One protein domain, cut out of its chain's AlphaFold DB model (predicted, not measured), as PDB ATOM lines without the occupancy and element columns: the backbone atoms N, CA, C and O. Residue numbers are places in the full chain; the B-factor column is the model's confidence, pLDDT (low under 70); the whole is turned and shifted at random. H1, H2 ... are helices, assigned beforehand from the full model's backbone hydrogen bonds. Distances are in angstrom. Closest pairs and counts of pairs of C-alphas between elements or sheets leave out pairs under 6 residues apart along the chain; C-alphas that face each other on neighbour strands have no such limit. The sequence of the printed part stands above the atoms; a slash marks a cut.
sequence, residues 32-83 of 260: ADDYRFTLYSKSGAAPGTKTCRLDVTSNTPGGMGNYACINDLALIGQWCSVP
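This is residues 32 to 83 of the 260 residues of a protein of Paraburkholderia bryophila (UniProt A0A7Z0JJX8). The longest helix, H1, lies along one side of a small group of three shorter helices, H2, H3 and H4, and meets H2 with its last residues, 40 to 43. H2 and H4 meet at a steep angle, while the very short H3 sits close to H1 and H2; the link after H2, with Met 64, lies at one end of the longest axis, and the link after H1 and the last residue, Pro 83, lie towards the other. The printed part has 52 residues with four named helices, H1 to H4 in chain order, and no named strand; the class is all helix. It is compact, with a radius of gyration of the C-alphas of 9.7 A, and its C-alphas span 29 by 19 by 15 A, only just elongated.

H1, residues 32 to 43, touches H2, residues 52 to 59, with residues 40 to 43 alone. Their closest C-alphas, those of Ser 43 and Asn 59, are 4.5 A apart, and their lines are about perpendicular at 78 degrees. H3, residues 67 to 70, is close to H1 but not clearly touching; the closest C-alphas, those of Arg 36 and Cys 69, are 6.4 A apart. H3 is also close to H2 but not clearly touching, with the C-alphas of Thr 57 and Ile 70 closest at 6.8 A. H4, residues 73 to 80, touches H2 at a steep tilt of 65 degrees, opposite ways, with the C-alphas of Cys 52 and Cys 80 closest at 5.7 A. H1 and H4 are close but not clearly touching, with the C-alphas of Phe 37 and Trp 79 closest at 6.8 A; they run the same way at a steep tilt of 69 degrees, only just short of about perpendicular. H3 and H4 are only just apart, at 8.4 A. In H2 and H4 every O i to N i+4 pair is within hydrogen-bond range, in H1 5 of 8 are, and H3 is too short for such a pair.

H1 begins at C-alpha 32, (94.286, 152.644, 99.641), and is 18.0 A long from first to last C-alpha. H2 is 10.4 A long and begins at C-alpha 52, (108.807, 137.798, 99.691). H3 is 5.6 A long. H4 is 10.1 A long and ends at C-alpha 80, (106.774, 141.421, 95.717).

The two C-alphas farthest apart, those of Met 64 and Pro 83, are 30.5 A apart. The printed part has no cut. The link from H3 to H4 is tight, and those from H1 to H2 and from H2 to H3 are short. The mean pLDDT of the printed part is 76.8; residues 32 to 35, 48, 69 and 82 to 83 are under 70.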
ATOM      1  N   ALA A  32      94.309 153.871  98.862       49.47
ATOM      2  CA  ALA A  32      94.286 152.644  99.641       49.47
ATOM      3  C   ALA A  32      95.540 151.778  99.430       49.47
ATOM      4  O   ALA A  32      95.850 150.927 100.255       49.47
ATOM      5  N   ASP A  33      96.275 152.007  98.347       52.16
ATOM      6  CA  ASP A  33      97.434 151.202  97.974       52.16
ATOM      7  C   ASP A  33      98.701 151.606  98.751       52.16
ATOM      8  O   ASP A  33      99.495 150.747  99.136       52.16
ATOM      9  N   ASP A  34      98.842 152.889  99.098       53.94
ATOM     10  CA  ASP A  34     100.039 153.422  99.766       53.94
ATOM     11  C   ASP A  34     100.113 152.989 101.246       53.94
ATOM     12  O   ASP A  34     101.146 152.541 101.760       53.94
ATOM     13  N   TYR A  35      98.964 152.965 101.939       66.12
ATOM     14  CA  TYR A  35      98.908 152.432 103.308       66.12
ATOM     15  C   TYR A  35      99.113 150.903 103.362       66.12
ATOM     16  O   TYR A  35      99.486 150.359 104.403       66.12
ATOM     17  N   ARG A  36      98.858 150.183 102.261       71.62
ATOM     18  CA  ARG A  36      99.022 148.722 102.192       71.62
ATOM     19  C   ARG A  36     100.470 148.332 101.941       71.62
ATOM     20  O   ARG A  36     100.971 147.427 102.602       71.62
ATOM     21  N   PHE A  37     101.178 149.049 101.071       74.44
ATOM     22  CA  PHE A  37     102.610 148.819 100.855       74.44
ATOM     23  C   PHE A  37     103.441 149.136 102.104       74.44
ATOM     24  O   PHE A  37     104.336 148.369 102.462       74.44
ATOM     25  N   THR A  38     103.086 150.196 102.835       74.81
ATOM     26  CA  THR A  38     103.687 150.505 104.148       74.81
ATOM     27  C   THR A  38     103.322 149.497 105.244       74.81
ATOM     28  O   THR A  38     104.006 149.413 106.264       74.81
ATOM     29  N   LEU A  39     102.251 148.720 105.067       80.00
ATOM     30  CA  LEU A  39     101.905 147.616 105.955       80.00
ATOM     31  C   LEU A  39     102.721 146.357 105.626       80.00
ATOM     32  O   LEU A  39     103.245 145.730 106.544       80.00
ATOM     33  N   TYR A  40     102.873 146.008 104.345       84.75
ATOM     34  CA  TYR A  40     103.678 144.856 103.924       84.75
ATOM     35  C   TYR A  40     105.160 145.029 104.242       84.75
ATOM     36  O   TYR A  40     105.805 144.059 104.631       84.75
ATOM     37  N   SER A  41     105.697 146.250 104.198       79.00
ATOM     38  CA  SER A  41     107.081 146.502 104.621       79.00
ATOM     39  C   SER A  41     107.339 146.152 106.094       79.00
ATOM     40  O   SER A  41     108.444 145.744 106.445       79.00
ATOM     41  N   LYS A  42     106.314 146.204 106.961       80.94
ATOM     42  CA  LYS A  42     106.422 145.809 108.379       80.94
ATOM     43  C   LYS A  42     106.535 144.300 108.595       80.94
ATOM     44  O   LYS A  42     106.833 143.885 109.709       80.94
ATOM     45  N   SER A  43     106.305 143.489 107.562       82.25
ATOM     46  CA  SER A  43     106.510 142.035 107.622       82.25
ATOM     47  C   SER A  43     107.989 141.630 107.639       82.25
ATOM     48  O   SER A  43     108.307 140.477 107.920       82.25
ATOM     49  N   GLY A  44     108.899 142.556 107.310       75.00
ATOM     50  CA  GLY A  44     110.317 142.253 107.105       75.00
ATOM     51  C   GLY A  44     110.615 141.538 105.781       75.00
ATOM     52  O   GLY A  44     111.764 141.178 105.536       75.00
ATOM     53  N   ALA A  45     109.610 141.341 104.923       80.38
ATOM     54  CA  ALA A  45     109.794 140.795 103.588       80.38
ATOM     55  C   ALA A  45     110.624 141.736 102.704       80.38
ATOM     56  O   ALA A  45     110.458 142.954 102.735       80.38
ATOM     57  N   ALA A  46     111.480 141.157 101.865       77.25
ATOM     58  CA  ALA A  46     112.209 141.887 100.836       77.25
ATOM     59  C   ALA A  46     111.546 141.636  99.470       77.25
ATOM     60  O   ALA A  46     111.558 140.484  99.021       77.25
ATOM     61  N   PRO A  47     110.979 142.662  98.802       78.06
ATOM     62  CA  PRO A  47     110.462 142.546  97.439       78.06
ATOM     63  C   PRO A  47     111.435 141.844  96.488       78.06
ATOM     64  O   PRO A  47     112.637 141.880  96.705       78.06
ATOM     65  N   GLY A  48     110.930 141.121  95.488       68.69
ATOM     66  CA  GLY A  48     111.723 140.484  94.430       68.69
ATOM     67  C   GLY A  48     112.547 139.272  94.862       68.69
ATOM     68  O   GLY A  48     113.136 138.591  94.023       68.69
ATOM     69  N   THR A  49     112.550 138.945  96.155       70.94
ATOM     70  CA  THR A  49     113.048 137.664  96.653       70.94
ATOM     71  C   THR A  49     112.009 136.562  96.450       70.94
ATOM     72  O   THR A  49     110.798 136.793  96.461       70.94
ATOM     73  N   LYS A  50     112.471 135.312  96.324       79.81
ATOM     74  CA  LYS A  50     111.580 134.142  96.223       79.81
ATOM     75  C   LYS A  50     110.734 133.926  97.485       79.81
ATOM     76  O   LYS A  50     109.698 133.270  97.403       79.81
ATOM     77  N   THR A  51     111.170 134.453  98.632       83.06
ATOM     78  CA  THR A  51     110.476 134.326  99.921       83.06
ATOM     79  C   THR A  51     109.517 135.476 100.197       83.06
ATOM     80  O   THR A  51     108.622 135.292 101.012       83.06
ATOM     81  N   CYS A  52     109.605 136.594  99.462       83.06
ATOM     82  CA  CYS A  52     108.807 137.798  99.691       83.06
ATOM     83  C   CYS A  52     107.333 137.508  99.983       83.06
ATOM     84  O   CYS A  52     106.793 137.929 100.999       83.06
ATOM     85  N   ARG A  53     106.673 136.730  99.117       87.31
ATOM     86  CA  ARG A  53     105.244 136.432  99.272       87.31
ATOM     87  C   ARG A  53     104.950 135.642 100.550       87.31
ATOM     88  O   ARG A  53     103.924 135.889 101.182       87.31
ATOM     89  N   LEU A  54     105.824 134.705 100.918       86.75
ATOM     90  CA  LEU A  54     105.695 133.937 102.159       86.75
ATOM     91  C   LEU A  54     105.893 134.850 103.367       86.75
ATOM     92  O   LEU A  54     105.044 134.868 104.250       86.75
ATOM     93  N   ASP A  55     106.937 135.674 103.349       86.50
ATOM     94  CA  ASP A  55     107.272 136.587 104.440       86.50
ATOM     95  C   ASP A  55     106.148 137.612 104.683       86.50
ATOM     96  O   ASP A  55     105.720 137.798 105.822       86.50
ATOM     97  N   VAL A  56     105.575 138.196 103.621       86.88
ATOM     98  CA  VAL A  56     104.420 139.104 103.733       86.88
ATOM     99  C   VAL A  56     103.207 138.383 104.310       86.88
ATOM    100  O   VAL A  56     102.583 138.878 105.248       86.88
ATOM    101  N   THR A  57     102.871 137.204 103.787       86.81
ATOM    102  CA  THR A  57     101.672 136.473 104.228       86.81
ATOM    103  C   THR A  57     101.804 135.982 105.676       86.81
ATOM    104  O   THR A  57     100.807 135.894 106.386       86.81
ATOM    105  N   SER A  58     103.022 135.672 106.132       83.44
ATOM    106  CA  SER A  58     103.270 135.110 107.464       83.44
ATOM    107  C   SER A  58     103.519 136.154 108.552       83.44
ATOM    108  O   SER A  58     103.110 135.933 109.690       83.44
ATOM    109  N   ASN A  59     104.168 137.276 108.227       87.06
ATOM    110  CA  ASN A  59     104.719 138.185 109.238       87.06
ATOM    111  C   ASN A  59     104.078 139.580 109.241       87.06
ATOM    112  O   ASN A  59     104.428 140.401 110.088       87.06
ATOM    113  N   THR A  60     103.152 139.885 108.322       88.75
ATOM    114  CA  THR A  60     102.472 141.192 108.316       88.75
ATOM    115  C   THR A  60     101.647 141.380 109.600       88.75
ATOM    116  O   THR A  60     100.738 140.586 109.853       88.75
ATOM    117  N   PRO A  61     101.893 142.436 110.405       84.00
ATOM    118  CA  PRO A  61     101.154 142.661 111.646       84.00
ATOM    119  C   PRO A  61      99.648 142.845 111.410       84.00
ATOM    120  O   PRO A  61      99.236 143.727 110.653       84.00
ATOM    121  N   GLY A  62      98.823 142.034 112.080       82.50
ATOM    122  CA  GLY A  62      97.371 142.002 111.888       82.50
ATOM    123  C   GLY A  62      96.528 142.603 113.007       82.50
ATOM    124  O   GLY A  62      96.869 142.524 114.184       82.50
ATOM    125  N   GLY A  63      95.389 143.182 112.620       78.69
ATOM    126  CA  GLY A  63      94.353 143.724 113.494       78.69
ATOM    127  C   GLY A  63      93.043 144.010 112.747       78.69
ATOM    128  O   GLY A  63      92.935 143.879 111.527       78.69
ATOM    129  N   MET A  64      92.013 144.429 113.483       71.50
ATOM    130  CA  MET A  64      90.663 144.645 112.932       71.50
ATOM    131  C   MET A  64      90.622 145.713 111.822       71.50
ATOM    132  O   MET A  64      89.770 145.654 110.943       71.50
ATOM    133  N   GLY A  65      91.565 146.661 111.846       71.50
ATOM    134  CA  GLY A  65      91.668 147.750 110.871       71.50
ATOM    135  C   GLY A  65      92.387 147.406 109.561       71.50
ATOM    136  O   GLY A  65      92.331 148.203 108.632       71.50
ATOM    137  N   ASN A  66      93.063 146.255 109.455       73.12
ATOM    138  CA  ASN A  66      93.846 145.894 108.264       73.12
ATOM    139  C   ASN A  66      93.651 144.441 107.791       73.12
ATOM    140  O   ASN A  66      94.327 144.008 106.858       73.12
ATOM    141  N   TYR A  67      92.694 143.705 108.367       73.19
ATOM    142  CA  TYR A  67      92.410 142.304 108.028       73.19
ATOM    143  C   TYR A  67      92.143 142.071 106.530       73.19
ATOM    144  O   TYR A  67      92.584 141.076 105.963       73.19
ATOM    145  N   ALA A  68      91.473 143.018 105.863       70.19
ATOM    146  CA  ALA A  68      91.215 142.947 104.424       70.19
ATOM    147  C   ALA A  68      92.485 143.109 103.565       70.19
ATOM    148  O   ALA A  68      92.512 142.672 102.423       70.19
ATOM    149  N   CYS A  69      93.533 143.734 104.106       68.81
ATOM    150  CA  CYS A  69      94.760 144.063 103.376       68.81
ATOM    151  C   CYS A  69      95.798 142.945 103.463       68.81
ATOM    152  O   CYS A  69      96.581 142.757 102.542       68.81
ATOM    153  N   ILE A  70      95.801 142.186 104.557       77.00
ATOM    154  CA  ILE A  70      96.784 141.118 104.803       77.00
ATOM    155  C   ILE A  70      96.573 139.928 103.860       77.00
ATOM    156  O   ILE A  70      97.519 139.217 103.544       77.00
ATOM    157  N   ASN A  71      95.349 139.752 103.358       74.50
ATOM    158  CA  ASN A  71      94.973 138.640 102.486       74.50
ATOM    159  C   ASN A  71      94.829 139.036 101.003       74.50
ATOM    160  O   ASN A  71      94.318 138.244 100.207       74.50
ATOM    161  N   ASP A  72      95.267 140.236 100.605       85.00
ATOM    162  CA  ASP A  72      95.228 140.673  99.204       85.00
ATOM    163  C   ASP A  72      96.422 140.108  98.420       85.00
ATOM    164  O   ASP A  72      97.460 140.739  98.234       85.00
ATOM    165  N   LEU A  73      96.280 138.864  97.960       84.44
ATOM    166  CA  LEU A  73      97.346 138.148  97.256       84.44
ATOM    167  C   LEU A  73      97.772 138.815  95.939       84.44
ATOM    168  O   LEU A  73      98.907 138.592  95.509       84.44
ATOM    169  N   ALA A  74      96.892 139.590  95.297       80.88
ATOM    170  CA  ALA A  74      97.202 140.296  94.057       80.88
ATOM    171  C   ALA A  74      98.112 141.495  94.340       80.88
ATOM    172  O   ALA A  74      99.151 141.650  93.696       80.88
ATOM    173  N   LEU A  75      97.778 142.275  95.368       79.19
ATOM    174  CA  LEU A  75      98.578 143.416  95.791       79.19
ATOM    175  C   LEU A  75      99.917 142.992  96.416       79.19
ATOM    176  O   LEU A  75     100.944 143.613  96.147       79.19
ATOM    177  N   ILE A  76      99.942 141.889  97.173       83.31
ATOM    178  CA  ILE A  76     101.191 141.260  97.640       83.31
ATOM    179  C   ILE A  76     102.047 140.840  96.443       83.31
ATOM    180  O   ILE A  76     103.257 141.044  96.448       83.31
ATOM    181  N   GLY A  77     101.430 140.271  95.402       80.12
ATOM    182  CA  GLY A  77     102.113 139.916  94.161       80.12
ATOM    183  C   GLY A  77     102.743 141.131  93.485       80.12
ATOM    184  O   GLY A  77     103.916 141.081  93.126       80.12
ATOM    185  N   GLN A  78     102.006 142.234  93.373       80.00
ATOM    186  CA  GLN A  78     102.502 143.487  92.806       80.00
ATOM    187  C   GLN A  78     103.666 144.066  93.622       80.00
ATOM    188  O   GLN A  78     104.701 144.405  93.050       80.00
ATOM    189  N   TRP A  79     103.537 144.110  94.948       78.75
ATOM    190  CA  TRP A  79     104.587 144.593  95.847       78.75
ATOM    191  C   TRP A  79     105.839 143.705  95.799       78.75
ATOM    192  O   TRP A  79     106.947 144.207  95.654       78.75
ATOM    193  N   CYS A  80     105.673 142.379  95.817       79.94
ATOM    194  CA  CYS A  80     106.774 141.421  95.717       79.94
ATOM    195  C   CYS A  80     107.389 141.305  94.319       79.94
ATOM    196  O   CYS A  80     108.465 140.726  94.191       79.94
ATOM    197  N   SER A  81     106.731 141.813  93.276       73.62
ATOM    198  CA  SER A  81     107.285 141.846  91.916       73.62
ATOM    199  C   SER A  81     108.272 142.995  91.717       73.62
ATOM    200  O   SER A  81     108.986 143.011  90.716       73.62
ATOM    201  N   VAL A  82     108.338 143.943  92.659       66.62
ATOM    202  CA  VAL A  82     109.424 144.923  92.708       66.62
ATOM    203  C   VAL A  82     110.719 144.143  92.943       66.62
ATOM    204  O   VAL A  82     110.776 143.412  93.926       66.62
ATOM    205  N   PRO A  83     111.735 144.229  92.065       57.28
ATOM    206  CA  PRO A  83     113.000 143.531  92.264       57.28
ATOM    207  C   PRO A  83     113.568 143.820  93.655       57.28
ATOM    208  O   PRO A  83     113.413 144.934  94.160       57.28
TER     209      PRO A  83